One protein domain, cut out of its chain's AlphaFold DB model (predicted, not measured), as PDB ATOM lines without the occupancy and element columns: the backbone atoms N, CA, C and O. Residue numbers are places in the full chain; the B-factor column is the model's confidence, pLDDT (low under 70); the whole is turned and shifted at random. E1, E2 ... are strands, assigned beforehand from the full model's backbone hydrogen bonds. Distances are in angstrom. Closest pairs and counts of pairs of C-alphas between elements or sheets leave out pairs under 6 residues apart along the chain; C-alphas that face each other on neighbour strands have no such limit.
ATOM      1  N   ARG A   6      74.882 169.439 139.055       93.19
ATOM      2  CA  ARG A   6      74.587 167.995 139.071       93.19
ATOM      3  C   ARG A   6      74.148 167.577 140.464       93.19
ATOM      4  O   ARG A   6      74.814 167.910 141.440       93.19
ATOM      5  N   SER A   7      73.032 166.865 140.565       94.00
ATOM      6  CA  SER A   7      72.584 166.306 141.843       94.00
ATOM      7  C   SER A   7      73.447 165.111 142.230       94.00
ATOM      8  O   SER A   7      73.714 164.279 141.375       94.00
ATOM      9  N   LEU A   8      73.826 165.002 143.505       93.69
ATOM     10  CA  LEU A   8      74.359 163.774 144.116       93.69
ATOM     11  C   LEU A   8      73.307 163.065 144.989       93.69
ATOM     12  O   LEU A   8      73.609 162.074 145.655       93.69
ATOM     13  N   GLY A   9      72.070 163.569 144.972       93.25
ATOM     14  CA  GLY A   9      70.923 163.019 145.676       93.25
ATOM     15  C   GLY A   9      70.703 163.581 147.077       93.25
ATOM     16  O   GLY A   9      71.206 164.651 147.433       93.25
ATOM     17  N   HIS A  10      69.896 162.857 147.849       91.56
ATOM     18  CA  HIS A  10      69.436 163.222 149.186       91.56
ATOM     19  C   HIS A  10      69.562 162.035 150.134       91.56
ATOM     20  O   HIS A  10      69.243 160.905 149.772       91.56
ATOM     21  N   VAL A  11      70.037 162.296 151.347       91.44
ATOM     22  CA  VAL A  11      70.143 161.302 152.415       91.44
ATOM     23  C   VAL A  11      69.225 161.685 153.569       91.44
ATOM     24  O   VAL A  11      69.225 162.824 154.032       91.44
ATOM     25  N   ALA A  12      68.467 160.702 154.053       90.00
ATOM     26  CA  ALA A  12      67.610 160.788 155.242       90.00
ATOM     27  C   ALA A  12      67.844 159.606 156.206       90.00
ATOM     28  O   ALA A  12      67.016 159.290 157.057       90.00
ATOM     29  N   SER A  13      68.952 158.892 156.007       90.88
ATOM     30  CA  SER A  13      69.384 157.723 156.770       90.88
ATOM     31  C   SER A  13      70.876 157.476 156.513       90.88
ATOM     32  O   SER A  13      71.501 158.192 155.723       90.88
ATOM     33  N   ALA A  14      71.463 156.469 157.165       91.44
ATOM     34  CA  ALA A  14      72.828 156.013 156.891       91.44
ATOM     35  C   ALA A  14      72.883 155.248 155.552       91.44
ATOM     36  O   ALA A  14      72.914 154.019 155.511       91.44
ATOM     37  N   ALA A  15      72.810 155.993 154.448       92.62
ATOM     38  CA  ALA A  15      72.746 155.462 153.095       92.62
ATOM     39  C   ALA A  15      73.424 156.395 152.079       92.62
ATOM     40  O   ALA A  15      74.024 157.414 152.430       92.62
ATOM     41  N   ARG A  16      73.344 156.032 150.795       94.50
ATOM     42  CA  ARG A  16      73.802 156.877 149.683       94.50
ATOM     43  C   ARG A  16      72.706 157.838 149.236       94.50
ATOM     44  O   ARG A  16      71.528 157.557 149.433       94.50
ATOM     45  N   GLY A  17      73.101 158.948 148.613       92.00
ATOM     46  CA  GLY A  17      72.177 159.999 148.179       92.00
ATOM     47  C   GLY A  17      71.234 159.584 147.047       92.00
ATOM     48  O   GLY A  17      70.130 160.113 146.928       92.00
ATOM     49  N   ILE A  18      71.649 158.632 146.212       95.44
ATOM     50  CA  ILE A  18      70.804 158.036 145.175       95.44
ATOM     51  C   ILE A  18      70.856 156.526 145.350       95.44
ATOM     52  O   ILE A  18      71.934 155.930 145.381       95.44
ATOM     53  N   LEU A  19      69.681 155.915 145.452       95.38
ATOM     54  CA  LEU A  19      69.516 154.473 145.554       95.38
ATOM     55  C   LEU A  19      68.546 154.007 144.475       95.38
ATOM     56  O   LEU A  19      67.578 154.704 144.162       95.38
ATOM     57  N   ILE A  20      68.797 152.811 143.948       95.94
ATOM     58  CA  ILE A  20      67.874 152.098 143.067       95.94
ATOM     59  C   ILE A  20      67.345 150.883 143.817       95.94
ATOM     60  O   ILE A  20      68.118 150.063 144.308       95.94
ATOM     61  N   THR A  21      66.023 150.776 143.901       95.56
ATOM     62  CA  THR A  21      65.327 149.700 144.625       95.56
ATOM     63  C   THR A  21      64.584 148.743 143.698       95.56
ATOM     64  O   THR A  21      64.006 147.762 144.161       95.56
ATOM     65  N   GLY A  22      64.587 149.012 142.392       96.69
ATOM     66  CA  GLY A  22      63.858 148.224 141.410       96.69
ATOM     67  C   GLY A  22      64.171 148.628 139.977       96.69
ATOM     68  O   GLY A  22      64.739 149.687 139.712       96.69
ATOM     69  N   GLY A  23      63.757 147.778 139.044       97.38
ATOM     70  CA  GLY A  23      63.878 148.004 137.611       97.38
ATOM     71  C   GLY A  23      62.849 147.186 136.846       97.38
ATOM     72  O   GLY A  23      62.555 146.052 137.232       97.38
ATOM     73  N   THR A  24      62.292 147.748 135.776       97.56
ATOM     74  CA  THR A  24      61.379 147.012 134.891       97.56
ATOM     75  C   THR A  24      62.148 146.120 133.915       97.56
ATOM     76  O   THR A  24      63.191 146.501 133.386       97.56
ATOM     77  N   ASN A  25      61.608 144.933 133.626       96.81
ATOM     78  CA  ASN A  25      62.097 144.090 132.535       96.81
ATOM     79  C   ASN A  25      61.509 144.568 131.196       96.81
ATOM     80  O   ASN A  25      60.601 143.941 130.652       96.81
ATOM     81  N   ALA A  26      61.951 145.734 130.728       96.81
ATOM     82  CA  ALA A  26      61.430 146.388 129.531       96.81
ATOM     83  C   ALA A  26      62.549 147.059 128.721       96.81
ATOM     84  O   ALA A  26      63.688 147.167 129.177       96.81
ATOM     85  N   THR A  27      62.205 147.523 127.520       96.50
ATOM     86  CA  THR A  27      63.095 148.282 126.634       96.50
ATOM     87  C   THR A  27      62.428 149.627 126.323       96.50
ATOM     88  O   THR A  27      61.509 149.650 125.503       96.50
ATOM     89  N   PRO A  28      62.835 150.743 126.960       97.31
ATOM     90  CA  PRO A  28      63.914 150.862 127.945       97.31
ATOM     91  C   PRO A  28      63.534 150.410 129.369       97.31
ATOM     92  O   PRO A  28      62.356 150.348 129.728       97.31
ATOM     93  N   ILE A  29      64.546 150.140 130.194       98.44
ATOM     94  CA  ILE A  29      64.418 149.869 131.630       98.44
ATOM     95  C   ILE A  29      64.017 151.161 132.354       98.44
ATOM     96  O   ILE A  29      64.662 152.202 132.208       98.44
ATOM     97  N   VAL A  30      62.986 151.077 133.193       98.06
ATOM     98  CA  VAL A  30      62.602 152.132 134.139       98.06
ATOM     99  C   VAL A  30      63.128 151.739 135.514       98.06
ATOM    100  O   VAL A  30      62.685 150.742 136.085       98.06
ATOM    101  N   ALA A  31      64.093 152.501 136.027       97.69
ATOM    102  CA  ALA A  31      64.673 152.308 137.348       97.69
ATOM    103  C   ALA A  31      63.812 152.986 138.419       97.69
ATOM    104  O   ALA A  31      63.467 154.165 138.296       97.69
ATOM    105  N   THR A  32      63.511 152.259 139.492       97.38
ATOM    106  CA  THR A  32      62.882 152.814 140.694       97.38
ATOM    107  C   THR A  32      63.964 153.469 141.542       97.38
ATOM    108  O   THR A  32      64.815 152.773 142.097       97.38
ATOM    109  N   VAL A  33      63.938 154.797 141.640       95.25
ATOM    110  CA  VAL A  33      64.921 155.602 142.384       95.25
ATOM    111  C   VAL A  33      64.308 156.172 143.660       95.25
ATOM    112  O   VAL A  33      63.112 156.455 143.712       95.25
ATOM    113  N   THR A  34      65.110 156.363 144.706       90.38
ATOM    114  CA  THR A  34      64.622 156.965 145.958       90.38
ATOM    115  C   THR A  34      64.190 158.410 145.783       90.38
ATOM    116  O   THR A  34      64.890 159.197 145.149       90.38
ATOM    117  N   ALA A  35      63.075 158.782 146.416       86.94
ATOM    118  CA  ALA A  35      62.593 160.157 146.431       86.94
ATOM    119  C   ALA A  35      63.689 161.140 146.878       86.94
ATOM    120  O   ALA A  35      64.511 160.830 147.735       86.94
ATOM    121  N   GLY A  36      63.707 162.332 146.277       85.75
ATOM    122  CA  GLY A  36      64.739 163.332 146.570       85.75
ATOM    123  C   GLY A  36      66.062 163.126 145.823       85.75
ATOM    124  O   GLY A  36      66.994 163.893 146.048       85.75
ATOM    125  N   HIS A  37      66.139 162.182 144.873       90.81
ATOM    126  CA  HIS A  37      67.306 162.005 143.994       90.81
ATOM    127  C   HIS A  37      67.670 163.277 143.194       90.81
ATOM    128  O   HIS A  37      68.825 163.449 142.804       90.81
ATOM    129  N   ARG A  38      66.705 164.187 142.957       90.94
ATOM    130  CA  ARG A  38      66.878 165.497 142.278       90.94
ATOM    131  C   ARG A  38      67.562 165.409 140.897       90.94
ATOM    132  O   ARG A  38      68.125 166.395 140.425       90.94
ATOM    133  N   LEU A  39      67.503 164.238 140.263       93.56
ATOM    134  CA  LEU A  39      67.954 164.031 138.885       93.56
ATOM    135  C   LEU A  39      67.049 164.801 137.919       93.56
ATOM    136  O   LEU A  39      65.881 165.068 138.218       93.56
ATOM    137  N   LYS A  40      67.586 165.133 136.752       93.88
ATOM    138  CA  LYS A  40      66.891 165.788 135.644       93.88
ATOM    139  C   LYS A  40      67.110 165.003 134.356       93.88
ATOM    140  O   LYS A  40      68.078 164.260 134.227       93.88
ATOM    141  N   ASN A  41      66.227 165.199 133.380       95.12
ATOM    142  CA  ASN A  41      66.425 164.635 132.045       95.12
ATOM    143  C   ASN A  41      67.768 165.101 131.464       95.12
ATOM    144  O   ASN A  41      68.072 166.297 131.487       95.12
ATOM    145  N   GLY A  42      68.543 164.157 130.935       92.88
ATOM    146  CA  GLY A  42      69.895 164.382 130.426       92.88
ATOM    147  C   GLY A  42      71.005 164.226 131.471       92.88
ATOM    148  O   GLY A  42      72.177 164.270 131.094       92.88
ATOM    149  N   ASP A  43      70.678 164.012 132.753       94.88
ATOM    150  CA  ASP A  43      71.685 163.603 133.734       94.88
ATOM    151  C   ASP A  43      72.258 162.225 133.376       94.88
ATOM    152  O   ASP A  43      71.660 161.431 132.645       94.88
ATOM    153  N   ARG A  44      73.458 161.949 133.888       95.94
ATOM    154  CA  ARG A  44      74.207 160.727 133.601       95.94
ATOM    155  C   ARG A  44      74.529 160.010 134.904       95.94
ATOM    156  O   ARG A  44      75.083 160.628 135.816       95.94
ATOM    157  N   ILE A  45      74.200 158.725 134.987       97.06
ATOM    158  CA  ILE A  45      74.446 157.888 136.171       97.06
ATOM    159  C   ILE A  45      75.113 156.571 135.784       97.06
ATOM    160  O   ILE A  45      74.910 156.067 134.686       97.06
ATOM    161  N   ALA A  46      75.905 156.022 136.694       97.75
ATOM    162  CA  ALA A  46      76.467 154.686 136.611       97.75
ATOM    163  C   ALA A  46      75.792 153.803 137.640       97.75
ATOM    164  O   ALA A  46      75.558 154.240 138.772       97.75
ATOM    165  N   ILE A  47      75.528 152.564 137.252       97.81
ATOM    166  CA  ILE A  47      74.923 151.549 138.107       97.81
ATOM    167  C   ILE A  47      75.825 150.314 138.111       97.81
ATOM    168  O   ILE A  47      76.266 149.863 137.054       97.81
ATOM    169  N   ALA A  48      76.068 149.757 139.294       97.75
ATOM    170  CA  ALA A  48      76.754 148.480 139.480       97.75
ATOM    171  C   ALA A  48      76.071 147.649 140.575       97.75
ATOM    172  O   ALA A  48      75.374 148.204 141.426       97.75
ATOM    173  N   GLY A  49      76.292 146.334 140.589       96.56
ATOM    174  CA  GLY A  49      75.825 145.443 141.659       96.56
ATOM    175  C   GLY A  49      74.426 144.845 141.454       96.56
ATOM    176  O   GLY A  49      73.912 144.177 142.356       96.56
ATOM    177  N   VAL A  50      73.806 145.042 140.283       97.31
ATOM    178  CA  VAL A  50      72.554 144.360 139.903       97.31
ATOM    179  C   VAL A  50      72.883 142.960 139.383       97.31
ATOM    180  O   VAL A  50      73.668 142.812 138.447       97.31
ATOM    181  N   THR A  51      72.301 141.916 139.973       96.00
ATOM    182  CA  THR A  51      72.719 140.520 139.738       96.00
ATOM    183  C   THR A  51      71.833 139.749 138.766       96.00
ATOM    184  O   THR A  51      72.316 138.818 138.129       96.00
ATOM    185  N   THR A  52      70.557 140.116 138.625       96.56
ATOM    186  CA  THR A  52      69.597 139.393 137.768       96.56
ATOM    187  C   THR A  52      69.143 140.218 136.564       96.56
ATOM    188  O   THR A  52      69.168 139.717 135.446       96.56
ATOM    189  N   LEU A  53      68.829 141.503 136.757       96.94
ATOM    190  CA  LEU A  53      68.626 142.475 135.676       96.94
ATOM    191  C   LEU A  53      69.982 143.089 135.287       96.94
ATOM    192  O   LEU A  53      70.210 144.287 135.429       96.94
ATOM    193  N   THR A  54      70.940 142.255 134.881       96.94
ATOM    194  CA  THR A  54      72.339 142.685 134.689       96.94
ATOM    195  C   THR A  54      72.508 143.735 133.596       96.94
ATOM    196  O   THR A  54      73.469 144.501 133.646       96.94
ATOM    197  N   ALA A  55      71.553 143.829 132.666       96.75
ATOM    198  CA  ALA A  55      71.498 144.880 131.654       96.75
ATOM    199  C   ALA A  55      71.230 146.284 132.230       96.75
ATOM    200  O   ALA A  55      71.295 147.259 131.492       96.75
ATOM    201  N   MET A  56      70.933 146.402 133.529       97.25
ATOM    202  CA  MET A  56      70.868 147.682 134.238       97.25
ATOM    203  C   MET A  56      72.256 148.194 134.656       97.25
ATOM    204  O   MET A  56      72.402 149.388 134.904       97.25
ATOM    205  N   ASN A  57      73.282 147.341 134.745       97.62
ATOM    206  CA  ASN A  57      74.624 147.806 135.098       97.62
ATOM    207  C   ASN A  57      75.277 148.539 133.918       97.62
ATOM    208  O   ASN A  57      75.123 148.132 132.767       97.62
ATOM    209  N   GLY A  58      76.046 149.583 134.215       96.44
ATOM    210  CA  GLY A  58      76.733 150.409 133.224       96.44
ATOM    211  C   GLY A  58      76.445 151.897 133.383       96.44
ATOM    212  O   GLY A  58      75.856 152.333 134.374       96.44
ATOM    213  N   ASP A  59      76.888 152.664 132.391       97.31
ATOM    214  CA  ASP A  59      76.708 154.111 132.315       97.31
ATOM    215  C   ASP A  59      75.455 154.440 131.491       97.31
ATOM    216  O   ASP A  59      75.313 153.988 130.355       97.31
ATOM    217  N   TRP A  60      74.579 155.285 132.031       97.62
ATOM    218  CA  TRP A  60      73.287 155.618 131.438       97.62
ATOM    219  C   TRP A  60      73.068 157.120 131.366       97.62
ATOM    220  O   TRP A  60      73.425 157.862 132.283       97.62
ATOM    221  N   SER A  61      72.419 157.558 130.288       97.31
ATOM    222  CA  SER A  61      71.713 158.843 130.280       97.31
ATOM    223  C   SER A  61      70.294 158.599 130.786       97.31
ATOM    224  O   SER A  61      69.708 157.562 130.459       97.31
ATOM    225  N   VAL A  62      69.774 159.505 131.617       96.94
ATOM    226  CA  VAL A  62      68.427 159.365 132.177       96.94
ATOM    227  C   VAL A  62      67.421 160.295 131.515       96.94
ATOM    228  O   VAL A  62      67.676 161.484 131.307       96.94
ATOM    229  N   SER A  63      66.235 159.758 131.250       97.19
ATOM    230  CA  SER A  63      65.086 160.493 130.726       97.19
ATOM    231  C   SER A  63      63.811 160.146 131.499       97.19
ATOM    232  O   SER A  63      63.821 159.305 132.399       97.19
ATOM    233  N   SER A  64      62.705 160.831 131.180       94.88
ATOM    234  CA  SER A  64      61.402 160.665 131.852       94.88
ATOM    235  C   SER A  64      61.504 160.674 133.383       94.88
ATOM    236  O   SER A  64      60.858 159.882 134.069       94.88
ATOM    237  N   VAL A  65      62.355 161.554 133.919       94.69
ATOM    238  CA  VAL A  65      62.672 161.592 135.346       94.69
ATOM    239  C   VAL A  65      61.469 162.114 136.136       94.69
ATOM    240  O   VAL A  65      61.082 163.278 136.020       94.69
ATOM    241  N   GLY A  66      60.875 161.229 136.935       93.56
ATOM    242  CA  GLY A  66      59.810 161.521 137.892       93.56
ATOM    243  C   GLY A  66      60.336 161.623 139.324       93.56
ATOM    244  O   GLY A  66      61.537 161.683 139.548       93.56
ATOM    245  N   ALA A  67      59.436 161.617 140.311       92.38
ATOM    246  CA  ALA A  67      59.814 161.719 141.727       92.38
ATOM    247  C   ALA A  67      60.469 160.446 142.302       92.38
ATOM    248  O   ALA A  67      61.171 160.526 143.307       92.38
ATOM    249  N   ALA A  68      60.193 159.282 141.704       95.44
ATOM    250  CA  ALA A  68      60.686 157.975 142.151       95.44
ATOM    251  C   ALA A  68      61.018 157.028 140.978       95.44
ATOM    252  O   ALA A  68      61.092 155.812 141.147       95.44
ATOM    253  N   ALA A  69      61.176 157.576 139.772       95.88
ATOM    254  CA  ALA A  69      61.438 156.802 138.566       95.88
ATOM    255  C   ALA A  69      62.354 157.571 137.610       95.88
ATOM    256  O   ALA A  69      62.227 158.788 137.473       95.88
ATOM    257  N   ALA A  70      63.245 156.852 136.935       97.44
ATOM    258  CA  ALA A  70      64.056 157.373 135.841       97.44
ATOM    259  C   ALA A  70      64.234 156.292 134.767       97.44
ATOM    260  O   ALA A  70      64.485 155.129 135.088       97.44
ATOM    261  N   THR A  71      64.109 156.666 133.499       98.19
ATOM    262  CA  THR A  71      64.315 155.758 132.365       98.19
ATOM    263  C   THR A  71      65.790 155.731 131.984       98.19
ATOM    264  O   THR A  71      66.406 156.788 131.870       98.19
ATOM    265  N   LEU A  72      66.353 154.535 131.787       98.06
ATOM    266  CA  LEU A  72      67.737 154.338 131.353       98.06
ATOM    267  C   LEU A  72      67.789 154.260 129.825       98.06
ATOM    268  O   LEU A  72      67.360 153.266 129.230       98.06
ATOM    269  N   ASP A  73      68.289 155.304 129.174       97.81
ATOM    270  CA  ASP A  73      68.215 155.426 127.718       97.81
ATOM    271  C   ASP A  73      69.060 154.359 127.006       97.81
ATOM    272  O   ASP A  73      70.232 154.156 127.317       97.81
ATOM    273  N   GLY A  74      68.462 153.679 126.022       96.44
ATOM    274  CA  GLY A  74      69.127 152.627 125.243       96.44
ATOM    275  C   GLY A  74      69.293 151.285 125.967       96.44
ATOM    276  O   GLY A  74      69.898 150.372 125.410       96.44
ATOM    277  N   SER A  75      68.758 151.143 127.181       97.56
ATOM    278  CA  SER A  75      68.780 149.878 127.922       97.56
ATOM    279  C   SER A  75      67.760 148.868 127.383       97.56
ATOM    280  O   SER A  75      66.730 149.240 126.820       97.56
ATOM    281  N   ALA A  76      68.030 147.578 127.585       97.75
ATOM    282  CA  ALA A  76      67.110 146.490 127.265       97.75
ATOM    283  C   ALA A  76      67.081 145.492 128.425       97.75
ATOM    284  O   ALA A  76      68.095 144.870 128.737       97.75
ATOM    285  N   GLY A  77      65.928 145.362 129.082       96.25
ATOM    286  CA  GLY A  77      65.767 144.477 130.230       96.25
ATOM    287  C   GLY A  77      66.011 143.005 129.890       96.25
ATOM    288  O   GLY A  77      65.661 142.535 128.808       96.25
ATOM    289  N   ASN A  78      66.619 142.278 130.828       97.00
ATOM    290  CA  ASN A  78      66.973 140.867 130.677       97.00
ATOM    291  C   ASN A  78      66.549 139.978 131.863       97.00
ATOM    292  O   ASN A  78      67.047 138.863 131.999       97.00
ATOM    293  N   GLY A  79      65.636 140.443 132.719       95.62
ATOM    294  CA  GLY A  79      65.172 139.675 133.874       95.62
ATOM    295  C   GLY A  79      64.464 140.507 134.940       95.62
ATOM    296  O   GLY A  79      64.214 141.696 134.773       95.62
ATOM    297  N   ALA A  80      64.128 139.875 136.062       96.31
ATOM    298  CA  ALA A  80      63.645 140.592 137.240       96.31
ATOM    299  C   ALA A  80      64.797 141.355 137.911       96.31
ATOM    300  O   ALA A  80      65.941 140.906 137.862       96.31
ATOM    301  N   PHE A  81      64.509 142.480 138.564       96.88
ATOM    302  CA  PHE A  81      65.505 143.194 139.364       96.88
ATOM    303  C   PHE A  81      65.932 142.375 140.592       96.88
ATOM    304  O   PHE A  81      65.107 141.741 141.248       96.88
ATOM    305  N   GLY A  82      67.221 142.428 140.913       95.31
ATOM    306  CA  GLY A  82      67.827 141.731 142.042       95.31
ATOM    307  C   GLY A  82      69.267 142.192 142.253       95.31
ATOM    308  O   GLY A  82      69.903 142.689 141.324       95.31
ATOM    309  N   GLY A  83      69.770 142.044 143.478       92.94
ATOM    310  CA  GLY A  83      71.083 142.552 143.891       92.94
ATOM    311  C   GLY A  83      71.004 143.861 144.682       92.94
ATOM    312  O   GLY A  83      69.920 144.328 145.034       92.94
ATOM    313  N   ALA A  84      72.169 144.434 144.984       91.38
ATOM    314  CA  ALA A  84      72.313 145.671 145.750       91.38
ATOM    315  C   ALA A  84      72.931 146.747 144.852       91.38
ATOM    316  O   ALA A  84      74.150 146.898 144.787       91.38
ATOM    317  N   ALA A  85      72.070 147.469 144.134       95.19
ATOM    318  CA  ALA A  85      72.504 148.483 143.187       95.19
ATOM    319  C   ALA A  85      73.234 149.632 143.895       95.19
ATOM    320  O   ALA A  85      72.701 150.283 144.798       95.19
ATOM    321  N   VAL A  86      74.444 149.918 143.432       95.94
ATOM    322  CA  VAL A  86      75.201 151.111 143.782       95.94
ATOM    323  C   VAL A  86      75.115 152.095 142.628       95.94
ATOM    324  O   VAL A  86      75.348 151.722 141.481       95.94
ATOM    325  N   VAL A  87      74.828 153.357 142.952       97.12
ATOM    326  CA  VAL A  87      74.692 154.434 141.971       97.12
ATOM    327  C   VAL A  87      75.708 155.540 142.230       97.12
ATOM    328  O   VAL A  87      75.918 155.967 143.371       97.12
ATOM    329  N   ALA A  88      76.303 156.028 141.148       97.19
ATOM    330  CA  ALA A  88      77.134 157.223 141.148       97.19
ATOM    331  C   ALA A  88      76.793 158.108 139.947       97.19
ATOM    332  O   ALA A  88      76.352 157.635 138.904       97.19
ATOM    333  N   VAL A  89      76.996 159.407 140.093       96.69
ATOM    334  CA  VAL A  89      76.735 160.406 139.056       96.69
ATOM    335  C   VAL A  89      77.979 160.550 138.196       96.69
ATOM    336  O   VAL A  89      79.088 160.655 138.729       96.69
ATOM    337  N   LEU A  90      77.802 160.565 136.875       96.19
ATOM    338  CA  LEU A  90      78.914 160.738 135.949       96.19
ATOM    339  C   LEU A  90      79.314 162.206 135.846       96.19
ATOM    340  O   LEU A  90      78.502 163.096 135.582       96.19
ATOM    341  N   CYS A  91      80.611 162.422 135.991       94.81
ATOM    342  CA  CYS A  91      81.294 163.681 135.764       94.81
ATOM    343  C   CYS A  91      82.262 163.487 134.592       94.81
ATOM    344  O   CYS A  91      83.471 163.438 134.772       94.81
ATOM    345  N   ASP A  92      81.723 163.290 133.389       93.31
ATOM    346  CA  ASP A  92      82.479 163.000 132.161       93.31
ATOM    347  C   ASP A  92      82.238 164.023 131.039       93.31
ATOM    348  O   ASP A  92      82.718 163.868 129.918       93.31
ATOM    349  N   GLN A  93      81.516 165.099 131.348       91.12
ATOM    350  CA  GLN A  93      81.174 166.163 130.411       91.12
ATOM    351  C   GLN A  93      81.374 167.531 131.054       91.12
ATOM    352  O   GLN A  93      81.004 167.738 132.217       91.12
ATOM    353  N   THR A  94      81.871 168.483 130.261       88.75
ATOM    354  CA  THR A  94      81.998 169.898 130.630       88.75
ATOM    355  C   THR A  94      80.673 170.436 131.185       88.75
ATOM    356  O   THR A  94      79.624 170.199 130.580       88.75
ATOM    357  N   PRO A  95      80.683 171.176 132.309       90.44
ATOM    358  CA  PRO A  95      81.854 171.675 133.052       90.44
ATOM    359  C   PRO A  95      82.411 170.728 134.132       90.44
ATOM    360  O   PRO A  95      83.349 171.087 134.830       90.44
ATOM    361  N   PHE A  96      81.879 169.515 134.261       93.38
ATOM    362  CA  PHE A  96      82.238 168.564 135.316       93.38
ATOM    363  C   PHE A  96      83.177 167.470 134.804       93.38
ATOM    364  O   PHE A  96      82.871 166.295 134.950       93.38
ATOM    365  N   LEU A  97      84.273 167.822 134.134       93.19
ATOM    366  CA  LEU A  97      85.230 166.812 133.671       93.19
ATOM    367  C   LEU A  97      86.033 166.228 134.854       93.19
ATOM    368  O   LEU A  97      86.295 166.950 135.819       93.19
ATOM    369  N   PRO A  98      86.473 164.956 134.792       91.50
ATOM    370  CA  PRO A  98      87.324 164.375 135.827       91.50
ATOM    371  C   PRO A  98      88.666 165.110 135.913       91.50
ATOM    372  O   PRO A  98      89.138 165.650 134.913       91.50
ATOM    373  N   ARG A  99      89.331 165.039 137.074       88.12
ATOM    374  CA  ARG A  99      90.613 165.716 137.374       88.12
ATOM    375  C   ARG A  99      90.531 167.246 137.412       88.12
ATOM    376  O   ARG A  99      91.559 167.915 137.383       88.12
ATOM    377  N   HIS A 100      89.323 167.786 137.505       91.25
ATOM    378  CA  HIS A 100      89.074 169.180 137.852       91.25
ATOM    379  C   HIS A 100      88.534 169.274 139.277       91.25
ATOM    380  O   HIS A 100      88.190 168.262 139.883       91.25
ATOM    381  N   SER A 101      88.427 170.491 139.797       91.25
ATOM    382  CA  SER A 101      87.760 170.748 141.069       91.25
ATOM    383  C   SER A 101      86.421 171.441 140.823       91.25
ATOM    384  O   SER A 101      86.253 172.168 139.842       91.25
ATOM    385  N   ALA A 102      85.460 171.197 141.707       92.19
ATOM    386  CA  ALA A 102      84.157 171.853 141.700       92.19
ATOM    387  C   ALA A 102      83.749 172.230 143.123       92.19
ATOM    388  O   ALA A 102      84.288 171.704 144.101       92.19
ATOM    389  N   ALA A 103      82.765 173.119 143.239       91.00
ATOM    390  CA  ALA A 103      82.122 173.370 144.517       91.00
ATOM    391  C   ALA A 103      81.001 172.345 144.718       91.00
ATOM    392  O   ALA A 103      80.083 172.245 143.904       91.00
ATOM    393  N   ALA A 104      81.050 171.595 145.809       91.44
ATOM    394  CA  ALA A 104      79.917 170.834 146.291       91.44
ATOM    395  C   ALA A 104      79.142 171.676 147.302       91.44
ATOM    396  O   ALA A 104      79.701 172.135 148.296       91.44
ATOM    397  N   MET A 105      77.852 171.869 147.054       90.38
ATOM    398  CA  MET A 105      76.940 172.433 148.040       90.38
ATOM    399  C   MET A 105      76.170 171.309 148.710       90.38
ATOM    400  O   MET A 105      75.516 170.506 148.040       90.38
ATOM    401  N   ILE A 106      76.265 171.286 150.032       88.19
ATOM    402  CA  ILE A 106      75.414 170.496 150.905       88.19
ATOM    403  C   ILE A 106      74.323 171.427 151.400       88.19
ATOM    404  O   ILE A 106      74.621 172.437 152.037       88.19
ATOM    405  N   ASP A 107      73.078 171.090 151.106       85.62
ATOM    406  CA  ASP A 107      71.922 171.845 151.572       85.62
ATOM    407  C   ASP A 107      71.073 170.960 152.473       85.62
ATOM    408  O   ASP A 107      70.955 169.748 152.262       85.62
ATOM    409  N   ASP A 108      70.429 171.571 153.451       76.44
ATOM    410  CA  ASP A 108      69.420 170.907 154.252       76.44
ATOM    411  C   ASP A 108      68.120 170.677 153.456       76.44
ATOM    412  O   ASP A 108      67.981 171.002 152.269       76.44
ATOM    413  N   THR A 109      67.152 170.037 154.106       75.12
ATOM    414  CA  THR A 109      65.806 169.872 153.556       75.12
ATOM    415  C   THR A 109      64.960 171.061 154.002       75.12
ATOM    416  O   THR A 109      64.680 171.155 155.196       75.12
ATOM    417  N   PRO A 110      64.505 171.946 153.094       68.62
ATOM    418  CA  PRO A 110      63.688 173.089 153.486       68.62
ATOM    419  C   PRO A 110      62.429 172.633 154.234       68.62
ATOM    420  O   PRO A 110      61.673 171.804 153.729       68.62
ATOM    421  N   GLY A 111      62.219 173.150 155.448       73.81
ATOM    422  CA  GLY A 111      61.089 172.770 156.309       73.81
ATOM    423  C   GLY A 111      61.184 171.366 156.925       73.81
ATOM    424  O   GLY A 111      60.243 170.932 157.587       73.81
ATOM    425  N   GLY A 112      62.295 170.655 156.717       73.75
ATOM    426  CA  GLY A 112      62.588 169.371 157.344       73.75
ATOM    427  C   GLY A 112      63.300 169.523 158.688       73.75
ATOM    428  O   GLY A 112      63.759 170.600 159.064       73.75
ATOM    429  N   ALA A 113      63.415 168.412 159.419       81.06
ATOM    430  CA  ALA A 113      64.262 168.367 160.606       81.06
ATOM    431  C   ALA A 113      65.733 168.605 160.227       81.06
ATOM    432  O   ALA A 113      66.201 168.155 159.177       81.06
ATOM    433  N   VAL A 114      66.459 169.283 161.118       82.69
ATOM    434  CA  VAL A 114      67.889 169.563 160.970       82.69
ATOM    435  C   VAL A 114      68.663 168.262 160.782       82.69
ATOM    436  O   VAL A 114      68.522 167.321 161.570       82.69
ATOM    437  N   PHE A 115      69.482 168.218 159.728       86.31
ATOM    438  CA  PHE A 115      70.376 167.093 159.511       86.31
ATOM    439  C   PHE A 115      71.457 167.061 160.592       86.31
ATOM    440  O   PHE A 115      72.171 168.050 160.793       86.31
ATOM    441  N   VAL A 116      71.568 165.908 161.253       87.88
ATOM    442  CA  VAL A 116      72.619 165.589 162.220       87.88
ATOM    443  C   VAL A 116      73.211 164.242 161.831       87.88
ATOM    444  O   VAL A 116      72.524 163.214 161.839       87.88
ATOM    445  N   GLY A 117      74.487 164.258 161.460       88.94
ATOM    446  CA  GLY A 117      75.178 163.078 160.963       88.94
ATOM    447  C   GLY A 117      76.549 163.390 160.377       88.94
ATOM    448  O   GLY A 117      77.013 164.531 160.388       88.94
ATOM    449  N   THR A 118      77.194 162.352 159.857       89.81
ATOM    450  CA  THR A 118      78.468 162.448 159.140       89.81
ATOM    451  C   THR A 118      78.245 162.096 157.683       89.81
ATOM    452  O   THR A 118      77.651 161.060 157.369       89.81
ATOM    453  N   ILE A 119      78.708 162.969 156.796       90.06
ATOM    454  CA  ILE A 119      78.622 162.770 155.354       90.06
ATOM    455  C   ILE A 119      80.005 162.773 154.724       90.06
ATOM    456  O   ILE A 119      80.951 163.394 155.212       90.06
ATOM    457  N   VAL A 120      80.089 162.109 153.582       92.06
ATOM    458  CA  VAL A 120      81.251 162.129 152.713       92.06
ATOM    459  C   VAL A 120      80.785 162.178 151.267       92.06
ATOM    460  O   VAL A 120      79.815 161.525 150.873       92.06
ATOM    461  N   LEU A 121      81.474 162.988 150.470       92.75
ATOM    462  CA  LEU A 121      81.378 162.913 149.022       92.75
ATOM    463  C   LEU A 121      82.470 161.973 148.557       92.75
ATOM    464  O   LEU A 121      83.639 162.166 148.883       92.75
ATOM    465  N   GLU A 122      82.073 160.934 147.843       94.81
ATOM    466  CA  GLU A 122      82.952 159.852 147.445       94.81
ATOM    467  C   GLU A 122      83.135 159.835 145.932       94.81
ATOM    468  O   GLU A 122      82.233 160.186 145.168       94.81
ATOM    469  N   ALA A 123      84.316 159.396 145.522       95.00
ATOM    470  CA  ALA A 123      84.796 159.379 144.157       95.00
ATOM    471  C   ALA A 123      85.249 157.971 143.755       95.00
ATOM    472  O   ALA A 123      85.876 157.253 144.540       95.00
ATOM    473  N   ALA A 124      84.984 157.609 142.504       96.75
ATOM    474  CA  ALA A 124      85.538 156.435 141.841       96.75
ATOM    475  C   ALA A 124      85.952 156.777 140.402       96.75
ATOM    476  O   ALA A 124      85.404 157.680 139.765       96.75
ATOM    477  N   ASP A 125      86.945 156.054 139.892       95.06
ATOM    478  CA  ASP A 125      87.576 156.318 138.595       95.06
ATOM    479  C   ASP A 125      87.072 155.349 137.508       95.06
ATOM    480  O   ASP A 125      86.969 155.724 136.337       95.06
ATOM    481  N   SER A 126      86.708 154.124 137.899       95.25
ATOM    482  CA  SER A 126      86.162 153.086 137.018       95.25
ATOM    483  C   SER A 126      85.028 152.311 137.692       95.25
ATOM    484  O   SER A 126      84.858 152.355 138.911       95.25
ATOM    485  N   VAL A 127      84.257 151.583 136.890       96.00
ATOM    486  CA  VAL A 127      83.149 150.733 137.336       96.00
ATOM    487  C   VAL A 127      83.132 149.453 136.501       96.00
ATOM    488  O   VAL A 127      83.442 149.493 135.309       96.00
ATOM    489  N   ASP A 128      82.798 148.329 137.126       94.38
ATOM    490  CA  ASP A 128      82.422 147.091 136.443       94.38
ATOM    491  C   ASP A 128      80.971 146.713 136.797       94.38
ATOM    492  O   ASP A 128      80.267 147.454 137.479       94.38
ATOM    493  N   ALA A 129      80.487 145.558 136.333       92.12
ATOM    494  CA  ALA A 129      79.107 145.143 136.603       92.12
ATOM    495  C   ALA A 129      78.812 144.890 138.096       92.12
ATOM    496  O   ALA A 129      77.650 144.841 138.498       92.12
ATOM    497  N   THR A 130      79.842 144.717 138.923       93.62
ATOM    498  CA  THR A 130      79.732 144.334 140.333       93.62
ATOM    499  C   THR A 130      79.930 145.515 141.276       93.62
ATOM    500  O   THR A 130      79.197 145.632 142.257       93.62
ATOM    501  N   GLN A 131      80.895 146.395 140.996       94.75
ATOM    502  CA  GLN A 131      81.292 147.468 141.900       94.75
ATOM    503  C   GLN A 131      82.080 148.587 141.205       94.75
ATOM    504  O   GLN A 131      82.458 148.521 140.036       94.75
ATOM    505  N   PHE A 132      82.352 149.630 141.982       96.88
ATOM    506  CA  PHE A 132      83.197 150.755 141.602       96.88
ATOM    507  C   PHE A 132      84.630 150.553 142.089       96.88
ATOM    508  O   PHE A 132      84.862 149.818 143.050       96.88
ATOM    509  N   TYR A 133      85.575 151.233 141.445       96.75
ATOM    510  CA  TYR A 133      86.981 151.236 141.836       96.75
ATOM    511  C   TYR A 133      87.558 152.645 141.796       96.75
ATOM    512  O   TYR A 133      87.234 153.450 140.918       96.75
ATOM    513  N   TYR A 134      88.487 152.912 142.704       95.12
ATOM    514  CA  TYR A 134      89.305 154.117 142.710       95.12
ATOM    515  C   TYR A 134      90.786 153.766 142.597       95.12
ATOM    516  O   TYR A 134      91.236 152.707 143.033       95.12
ATOM    517  N   THR A 135      91.564 154.682 142.039       93.06
ATOM    518  CA  THR A 135      93.025 154.587 142.024       93.06
ATOM    519  C   THR A 135      93.554 155.132 143.345       93.06
ATOM    520  O   THR A 135      93.333 156.306 143.663       93.06
ATOM    521  N   ASN A 136      94.209 154.283 144.137       89.94
ATOM    522  CA  ASN A 136      94.808 154.696 145.406       89.94
ATOM    523  C   ASN A 136      96.110 155.498 145.187       89.94
ATOM    524  O   ASN A 136      96.580 155.660 144.061       89.94
ATOM    525  N   SER A 137      96.715 155.993 146.270       86.06
ATOM    526  CA  SER A 137      97.956 156.788 146.219       86.06
ATOM    527  C   SER A 137      99.156 156.045 145.620       86.06
ATOM    528  O   SER A 137     100.113 156.681 145.195       86.06
ATOM    529  N   SER A 138      99.102 154.711 145.558       90.44
ATOM    530  CA  SER A 138     100.124 153.856 144.943       90.44
ATOM    531  C   SER A 138      99.842 153.544 143.466       90.44
ATOM    532  O   SER A 138     100.563 152.756 142.864       90.44
ATOM    533  N   GLY A 139      98.790 154.122 142.875       89.62
ATOM    534  CA  GLY A 139      98.416 153.882 141.479       89.62
ATOM    535  C   GLY A 139      97.643 152.580 141.239       89.62
ATOM    536  O   GLY A 139      97.433 152.206 140.088       89.62
ATOM    537  N   VAL A 140      97.215 151.882 142.295       92.75
ATOM    538  CA  VAL A 140      96.536 150.582 142.188       92.75
ATOM    539  C   VAL A 140      95.021 150.767 142.236       92.75
ATOM    540  O   VAL A 140      94.497 151.474 143.104       92.75
ATOM    541  N   ALA A 141      94.311 150.095 141.325       93.62
ATOM    542  CA  ALA A 141      92.854 150.025 141.343       93.62
ATOM    543  C   ALA A 141      92.381 149.279 142.600       93.62
ATOM    544  O   ALA A 141      92.701 148.111 142.810       93.62
ATOM    545  N   THR A 142      91.633 149.975 143.447       95.56
ATOM    546  CA  THR A 142      91.114 149.480 144.722       95.56
ATOM    547  C   THR A 142      89.594 149.505 144.683       95.56
ATOM    548  O   THR A 142      89.002 150.479 144.220       95.56
ATOM    549  N   ALA A 143      88.965 148.428 145.152       94.69
ATOM    550  CA  ALA A 143      87.513 148.310 145.185       94.69
ATOM    551  C   ALA A 143      86.874 149.363 146.104       94.69
ATOM    552  O   ALA A 143      87.390 149.683 147.177       94.69
ATOM    553  N   GLY A 144      85.720 149.869 145.683       93.69
ATOM    554  CA  GLY A 144      84.933 150.864 146.395       93.69
ATOM    555  C   GLY A 144      85.195 152.288 145.917       93.69
ATOM    556  O   GLY A 144      85.393 152.552 144.731       93.69
ATOM    557  N   PHE A 145      85.151 153.218 146.863       94.50
ATOM    558  CA  PHE A 145      85.274 154.648 146.614       94.50
ATOM    559  C   PHE A 145      86.310 155.261 147.558       94.50
ATOM    560  O   PHE A 145      86.547 154.744 148.651       94.50
ATOM    561  N   LYS A 146      86.889 156.390 147.150       93.62
ATOM    562  CA  LYS A 146      87.721 157.257 147.998       93.62
ATOM    563  C   LYS A 146      86.960 158.527 148.362       93.62
ATOM    564  O   LYS A 146      86.050 158.917 147.640       93.62
ATOM    565  N   SER A 147      87.360 159.211 149.432       91.31
ATOM    566  CA  SER A 147      86.874 160.573 149.686       91.31
ATOM    567  C   SER A 147      87.257 161.493 148.521       91.31
ATOM    568  O   SER A 147      88.412 161.509 148.097       91.31
ATOM    569  N   ALA A 148      86.289 162.256 148.023       88.62
ATOM    570  CA  ALA A 148      86.478 163.342 147.063       88.62
ATOM    571  C   ALA A 148      86.685 164.702 147.753       88.62
ATOM    572  O   ALA A 148      87.062 165.688 147.119       88.62
ATOM    573  N   LEU A 149      86.407 164.763 149.057       83.62
ATOM    574  CA  LEU A 149      86.623 165.940 149.885       83.62
ATOM    575  C   LEU A 149      88.108 166.061 150.218       83.62
ATOM    576  O   LEU A 149      88.690 165.126 150.778       83.62
ATOM    577  N   LYS A 150      88.691 167.240 149.970       74.94
ATOM    578  CA  LYS A 150      90.058 167.568 150.417       74.94
ATOM    579  C   LYS A 150      90.190 167.559 151.945       74.94
ATOM    580  O   LYS A 150      91.277 167.342 152.466       74.94
ATOM    581  N   SER A 151      89.080 167.762 152.657       65.38
ATOM    582  CA  SER A 151      88.992 167.752 154.120       65.38
ATOM    583  C   SER A 151      88.658 166.383 154.733       65.38
ATOM    584  O   SER A 151      88.621 166.279 155.954       65.38
ATOM    585  N   GLY A 152      88.398 165.340 153.931       75.69
ATOM    586  CA  GLY A 152      87.886 164.056 154.434       75.69
ATOM    587  C   GLY A 152      86.395 164.102 154.805       75.69
ATOM    588  O   GLY A 152      85.650 164.894 154.234       75.69
ATOM    589  N   GLU A 153      85.944 163.239 155.726       77.94
ATOM    590  CA  GLU A 153      84.538 163.209 156.171       77.94
ATOM    591  C   GLU A 153      84.154 164.477 156.949       77.94
ATOM    592  O   GLU A 153      84.969 165.071 157.654       77.94
ATOM    593  N   ILE A 154      82.887 164.880 156.839       79.69
ATOM    594  CA  ILE A 154      82.374 166.092 157.476       79.69
ATOM    595  C   ILE A 154      81.256 165.715 158.434       79.69
ATOM    596  O   ILE A 154      80.190 165.243 158.031       79.69
ATOM    597  N   ALA A 155      81.503 165.969 159.716       77.06
ATOM    598  CA  ALA A 155      80.470 165.951 160.733       77.06
ATOM    599  C   ALA A 155      79.646 167.239 160.633       77.06
ATOM    600  O   ALA A 155      80.190 168.344 160.702       77.06
ATOM    601  N   ILE A 156      78.331 167.097 160.491       73.75
ATOM    602  CA  ILE A 156      77.384 168.210 160.517       73.75
ATOM    603  C   ILE A 156      76.642 168.119 161.854       73.75
ATOM    604  O   ILE A 156      75.720 167.310 161.983       73.75
ATOM    605  N   PRO A 157      77.054 168.902 162.872       57.09
ATOM    606  CA  PRO A 157      76.482 168.803 164.214       57.09
ATOM    607  C   PRO A 157      75.043 169.336 164.279       57.09
ATOM    608  O   PRO A 157      74.280 168.903 165.136       57.09
ATOM    609  N   ALA A 158      74.680 170.251 163.374       60.50
ATOM    610  CA  ALA A 158      73.321 170.724 163.114       60.50
ATOM    611  C   ALA A 158      73.360 171.675 161.907       60.50
ATOM    612  O   ALA A 158      73.803 172.818 162.041       60.50
ATOM    613  N   ALA A 159      72.917 171.242 160.725       59.44
ATOM    614  CA  ALA A 159      72.693 172.188 159.630       59.44
ATOM    615  C   ALA A 159      71.596 173.177 160.064       59.44
ATOM    616  O   ALA A 159      70.465 172.767 160.313       59.44
ATOM    617  N   THR A 160      71.900 174.470 160.209       54.62
ATOM    618  CA  THR A 160      70.845 175.470 160.436       54.62
ATOM    619  C   THR A 160      69.832 175.359 159.297       54.62
ATOM    620  O   THR A 160      70.244 175.213 158.152       54.62
ATOM    621  N   ALA A 161      68.530 175.390 159.593       54.34
ATOM    622  CA  ALA A 161      67.503 175.293 158.559       54.34
ATOM    623  C   ALA A 161      67.710 176.393 157.494       54.34
ATOM    624  O   ALA A 161      67.763 177.576 157.834       54.34
ATOM    625  N   GLY A 162      67.864 176.013 156.226       53.91
ATOM    626  CA  GLY A 162      68.233 176.890 155.110       53.91
ATOM    627  C   GLY A 162      69.733 177.196 154.975       53.91
ATOM    628  O   GLY A 162      70.108 178.056 154.175       53.91
ATOM    629  N   GLY A 163      70.595 176.544 155.757       62.88
ATOM    630  CA  GLY A 163      72.047 176.695 155.718       62.88
ATOM    631  C   GLY A 163      72.687 175.783 154.672       62.88
ATOM    632  O   GLY A 163      72.534 174.566 154.719       62.88
ATOM    633  N   GLY A 164      73.442 176.379 153.746       72.50
ATOM    634  CA  GLY A 164      74.265 175.653 152.780       72.50
ATOM    635  C   GLY A 164      75.730 175.613 153.210       72.50
ATOM    636  O   GLY A 164      76.305 176.651 153.536       72.50
ATOM    637  N   LEU A 165      76.352 174.435 153.175       83.31
ATOM    638  CA  LEU A 165      77.800 174.279 153.320       83.31
ATOM    639  C   LEU A 165      78.412 174.087 151.930       83.31
ATOM    640  O   LEU A 165      78.085 173.128 151.234       83.31
ATOM    641  N   ALA A 166      79.295 175.000 151.531       86.62
ATOM    642  CA  ALA A 166      80.054 174.889 150.292       86.62
ATOM    643  C   ALA A 166      81.443 174.313 150.580       86.62
ATOM    644  O   ALA A 166      82.151 174.783 151.469       86.62
ATOM    645  N   LEU A 167      81.818 173.295 149.817       88.25
ATOM    646  CA  LEU A 167      83.063 172.552 149.970       88.25
ATOM    647  C   LEU A 167      83.726 172.416 148.613       88.25
ATOM    648  O   LEU A 167      83.047 172.241 147.603       88.25
ATOM    649  N   GLU A 168      85.047 172.447 148.582       90.38
ATOM    650  CA  GLU A 168      85.778 172.092 147.375       90.38
ATOM    651  C   GLU A 168      85.933 170.570 147.292       90.38
ATOM    652  O   GLU A 168      86.320 169.913 148.265       90.38
ATOM    653  N   VAL A 169      85.635 170.013 146.119       92.31
ATOM    654  CA  VAL A 169      85.817 168.592 145.814       92.31
ATOM    655  C   VAL A 169      86.680 168.407 144.584       92.31
ATOM    656  O   VAL A 169      86.565 169.165 143.617       92.31
ATOM    657  N   ASP A 170      87.486 167.351 144.596       92.94
ATOM    658  CA  ASP A 170      88.156 166.868 143.396       92.94
ATOM    659  C   ASP A 170      87.212 165.932 142.636       92.94
ATOM    660  O   ASP A 170      86.704 164.943 143.172       92.94
ATOM    661  N   LEU A 171      86.947 166.263 141.376       93.56
ATOM    662  CA  LEU A 171      86.074 165.486 140.513       93.56
ATOM    663  C   LEU A 171      86.802 164.237 140.013       93.56
ATOM    664  O   LEU A 171      87.818 164.317 139.318       93.56
ATOM    665  N   SER A 172      86.212 163.078 140.276       95.12
ATOM    666  CA  SER A 172      86.474 161.842 139.535       95.12
ATOM    667  C   SER A 172      85.320 161.555 138.577       95.12
ATOM    668  O   SER A 172      84.291 162.224 138.610       95.12
ATOM    669  N   ARG A 173      85.478 160.543 137.716       95.56
ATOM    670  CA  ARG A 173      84.445 160.160 136.743       95.56
ATOM    671  C   ARG A 173      83.112 159.821 137.409       95.56
ATOM    672  O   ARG A 173      82.075 160.151 136.845       95.56
ATOM    673  N   TYR A 174      83.140 159.197 138.582       97.06
ATOM    674  CA  TYR A 174      81.955 158.798 139.331       97.06
ATOM    675  C   TYR A 174      81.948 159.473 140.694       97.06
ATOM    676  O   TYR A 174      82.899 159.314 141.459       97.06
ATOM    677  N   MET A 175      80.877 160.201 140.999       96.44
ATOM    678  CA  MET A 175      80.717 160.950 142.247       96.44
ATOM    679  C   MET A 175      79.437 160.527 142.963       96.44
ATOM    680  O   MET A 175      78.403 160.315 142.329       96.44
ATOM    681  N   THR A 176      79.470 160.414 144.286       95.56
ATOM    682  CA  THR A 176      78.288 160.043 145.076       95.56
ATOM    683  C   THR A 176      78.325 160.676 146.461       95.56
ATOM    684  O   THR A 176      79.389 160.971 146.996       95.56
ATOM    685  N   LEU A 177      77.150 160.905 147.040       94.56
ATOM    686  CA  LEU A 177      76.994 161.287 148.440       94.56
ATOM    687  C   LEU A 177      76.778 160.019 149.268       94.56
ATOM    688  O   LEU A 177      75.909 159.211 148.931       94.56
ATOM    689  N   ARG A 178      77.495 159.877 150.382       94.00
ATOM    690  CA  ARG A 178      77.220 158.857 151.399       94.00
ATOM    691  C   ARG A 178      77.096 159.497 152.776       94.00
ATOM    692  O   ARG A 178      77.917 160.319 153.169       94.00
ATOM    693  N   CYS A 179      76.081 159.077 153.518       91.88
ATOM    694  CA  CYS A 179      75.946 159.323 154.946       91.88
ATOM    695  C   CYS A 179      76.534 158.123 155.702       91.88
ATOM    696  O   CYS A 179      76.033 157.004 155.564       91.88
ATOM    697  N   SER A 180      77.625 158.333 156.444       89.06
ATOM    698  CA  SER A 180      78.327 157.279 157.194       89.06
ATOM    699  C   SER A 180      77.743 157.069 158.593       89.06
ATOM    700  O   SER A 180      77.737 155.945 159.089       89.06
ATOM    701  N   ALA A 181      77.193 158.125 159.196       89.56
ATOM    702  CA  ALA A 181      76.500 158.080 160.478       89.56
ATOM    703  C   ALA A 181      75.295 159.022 160.453       89.56
ATOM    704  O   ALA A 181      75.411 160.165 160.015       89.56
ATOM    705  N   TYR A 182      74.147 158.557 160.945       90.69
ATOM    706  CA  TYR A 182      72.890 159.298 160.901       90.69
ATOM    707  C   TYR A 182      72.237 159.354 162.278       90.69
ATOM    708  O   TYR A 182      72.134 158.335 162.961       90.69
ATOM    709  N   THR A 183      71.751 160.535 162.650       90.75
ATOM    710  CA  THR A 183      70.951 160.736 163.861       90.75
ATOM    711  C   THR A 183      69.563 161.272 163.524       90.75
ATOM    712  O   THR A 183      68.573 160.731 164.013       90.75
ATOM    713  N   SER A 184      69.461 162.301 162.678       88.19
ATOM    714  CA  SER A 184      68.172 162.904 162.311       88.19
ATOM    715  C   SER A 184      68.243 163.736 161.028       88.19
ATOM    716  O   SER A 184      69.324 164.117 160.582       88.19
ATOM    717  N   GLY A 185      67.070 164.081 160.488       87.62
ATOM    718  CA  GLY A 185      66.901 165.063 159.416       87.62
ATOM    719  C   GLY A 185      67.233 164.543 158.023       87.62
ATOM    720  O   GLY A 185      67.227 163.346 157.761       87.62
ATOM    721  N   GLY A 186      67.506 165.459 157.098       88.31
ATOM    722  CA  GLY A 186      67.952 165.081 155.762       88.31
ATOM    723  C   GLY A 186      68.737 166.188 155.085       88.31
ATOM    724  O   GLY A 186      68.408 167.367 155.237       88.31
ATOM    725  N   CYS A 187      69.754 165.807 154.320       88.75
ATOM    726  CA  CYS A 187      70.544 166.735 153.522       88.75
ATOM    727  C   CYS A 187      70.665 166.245 152.078       88.75
ATOM    728  O   CYS A 187      70.651 165.047 151.794       88.75
ATOM    729  N   GLY A 188      70.734 167.188 151.148       89.62
ATOM    730  CA  GLY A 188      71.055 166.930 149.753       89.62
ATOM    731  C   GLY A 188      72.441 167.449 149.416       89.62
ATOM    732  O   GLY A 188      72.929 168.382 150.048       89.62
ATOM    733  N   ALA A 189      73.051 166.874 148.388       91.75
ATOM    734  CA  ALA A 189      74.303 167.377 147.842       91.75
ATOM    735  C   ALA A 189      74.177 167.629 146.342       91.75
ATOM    736  O   ALA A 189      73.501 166.890 145.618       91.75
ATOM    737  N   LYS A 190      74.848 168.674 145.865       92.69
ATOM    738  CA  LYS A 190      74.941 169.005 144.442       92.69
ATOM    739  C   LYS A 190      76.318 169.560 144.103       92.69
ATOM    740  O   LYS A 190      76.907 170.286 144.898       92.69
ATOM    741  N   LEU A 191      76.810 169.236 142.915       93.25
ATOM    742  CA  LEU A 191      78.028 169.808 142.345       93.25
ATOM    743  C   LEU A 191      77.685 171.061 141.545       93.25
ATOM    744  O   LEU A 191      76.657 171.089 140.866       93.25
ATOM    745  N   LEU A 192      78.562 172.058 141.598       92.50
ATOM    746  CA  LEU A 192      78.423 173.356 140.946       92.50
ATOM    747  C   LEU A 192      79.696 173.696 140.178       92.50
ATOM    748  O   LEU A 192      80.795 173.601 140.731       92.50
ATOM    749  N   ALA A 193      79.521 174.106 138.923       86.88
ATOM    750  CA  ALA A 193      80.585 174.575 138.043       86.88
ATOM    751  C   ALA A 193      80.054 175.582 137.009       86.88
ATOM    752  O   ALA A 193      78.823 175.594 136.743       86.88
TER     753      ALA A 193
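What this domain is: This is residues 6 to 193 of the 193 residues of an uncharacterized protein of Betaproteobacteria bacterium (UniProt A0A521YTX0). Two lobes make a V: in one, strands E2 to E7 form a sheet folded back on itself; in the other, E14, E9 and E12 of that same curled sheet lie face to face with a second sheet, E1, E15, E8 and E13, as a sandwich. The small hairpin E10 and E11 sits where the lobes meet. The printed part has 188 residues, with no named helix and 15 named strands, E1 to E15 in order along the chain; the class is all strand, though under half of the residues, 90, are in named strands. The large sheet runs E2, E3, E6, E5, E4, E7, E14, E9, E12, the second E1, E15, E8, E13, both antiparallel. The whole is compact, with a radius of gyration of the C-alphas of 15.9 A and spans of 45 by 43 by 28 A.

How they stand to each other: The large sheet holds, in order, E2 (residues 20 to 23), E3 (30 to 33), E6 (69 to 72), E5 (58 to 63), E4 (44 to 50), E7 (83 to 90), E14 (174 to 184), E9 (116 to 124) and E12 (154 to 156). It is a folded sheet, bent back into two leaves: E2, E3 and E6 face E4, E7, E14, E9 and E12, with E5 as the hinge. E4, E5 and E6 are a meander, each strand the antiparallel neighbour of the one before; E3 to E6 and E4 to E7 are Greek keys, four strands in a row of which three are a meander and the first is the antiparallel neighbour of the fourth. N 46 and O 88 of E4 and E7 are 2.8 A apart, N 89 and O 175 of E7 and E14 also 2.8 A. E14 bends by 67 degrees at residue 181. The second sheet holds E1 (6 to 11), E15 (187 to 192), E8 (101 to 108) and E13 (164 to 170); N 105 and O 190 of E8 and E15 are 2.8 A apart. The closest C-alphas of E1 and E14, Leu 8 and Thr 176, are 5.5 A apart. E10 (132 to 135) and E11 (141 to 143) are a hairpin, with N 134 and O 142 at 2.9 A. A jelly roll, one long hairpin wound over both sheets, pairs E7 with E14, E8 with E13, E9 with E12 and E10 with E11.

Where its parts are: E1 begins at C-alpha 6 (74.587, 167.995, 139.071); E15 ends at C-alpha 192 (78.423, 173.356, 140.946). E14 is 27.1 A long, E9 25.8 A, E8 22.6 A and E7 21.3 A.

The domain as a whole: The C-alphas farthest apart, Asn 78 and Thr 160, are 45.8 A apart. The printed part has no cut and no long link. Residues 110, 151 and 157 to 163 have pLDDT under 70.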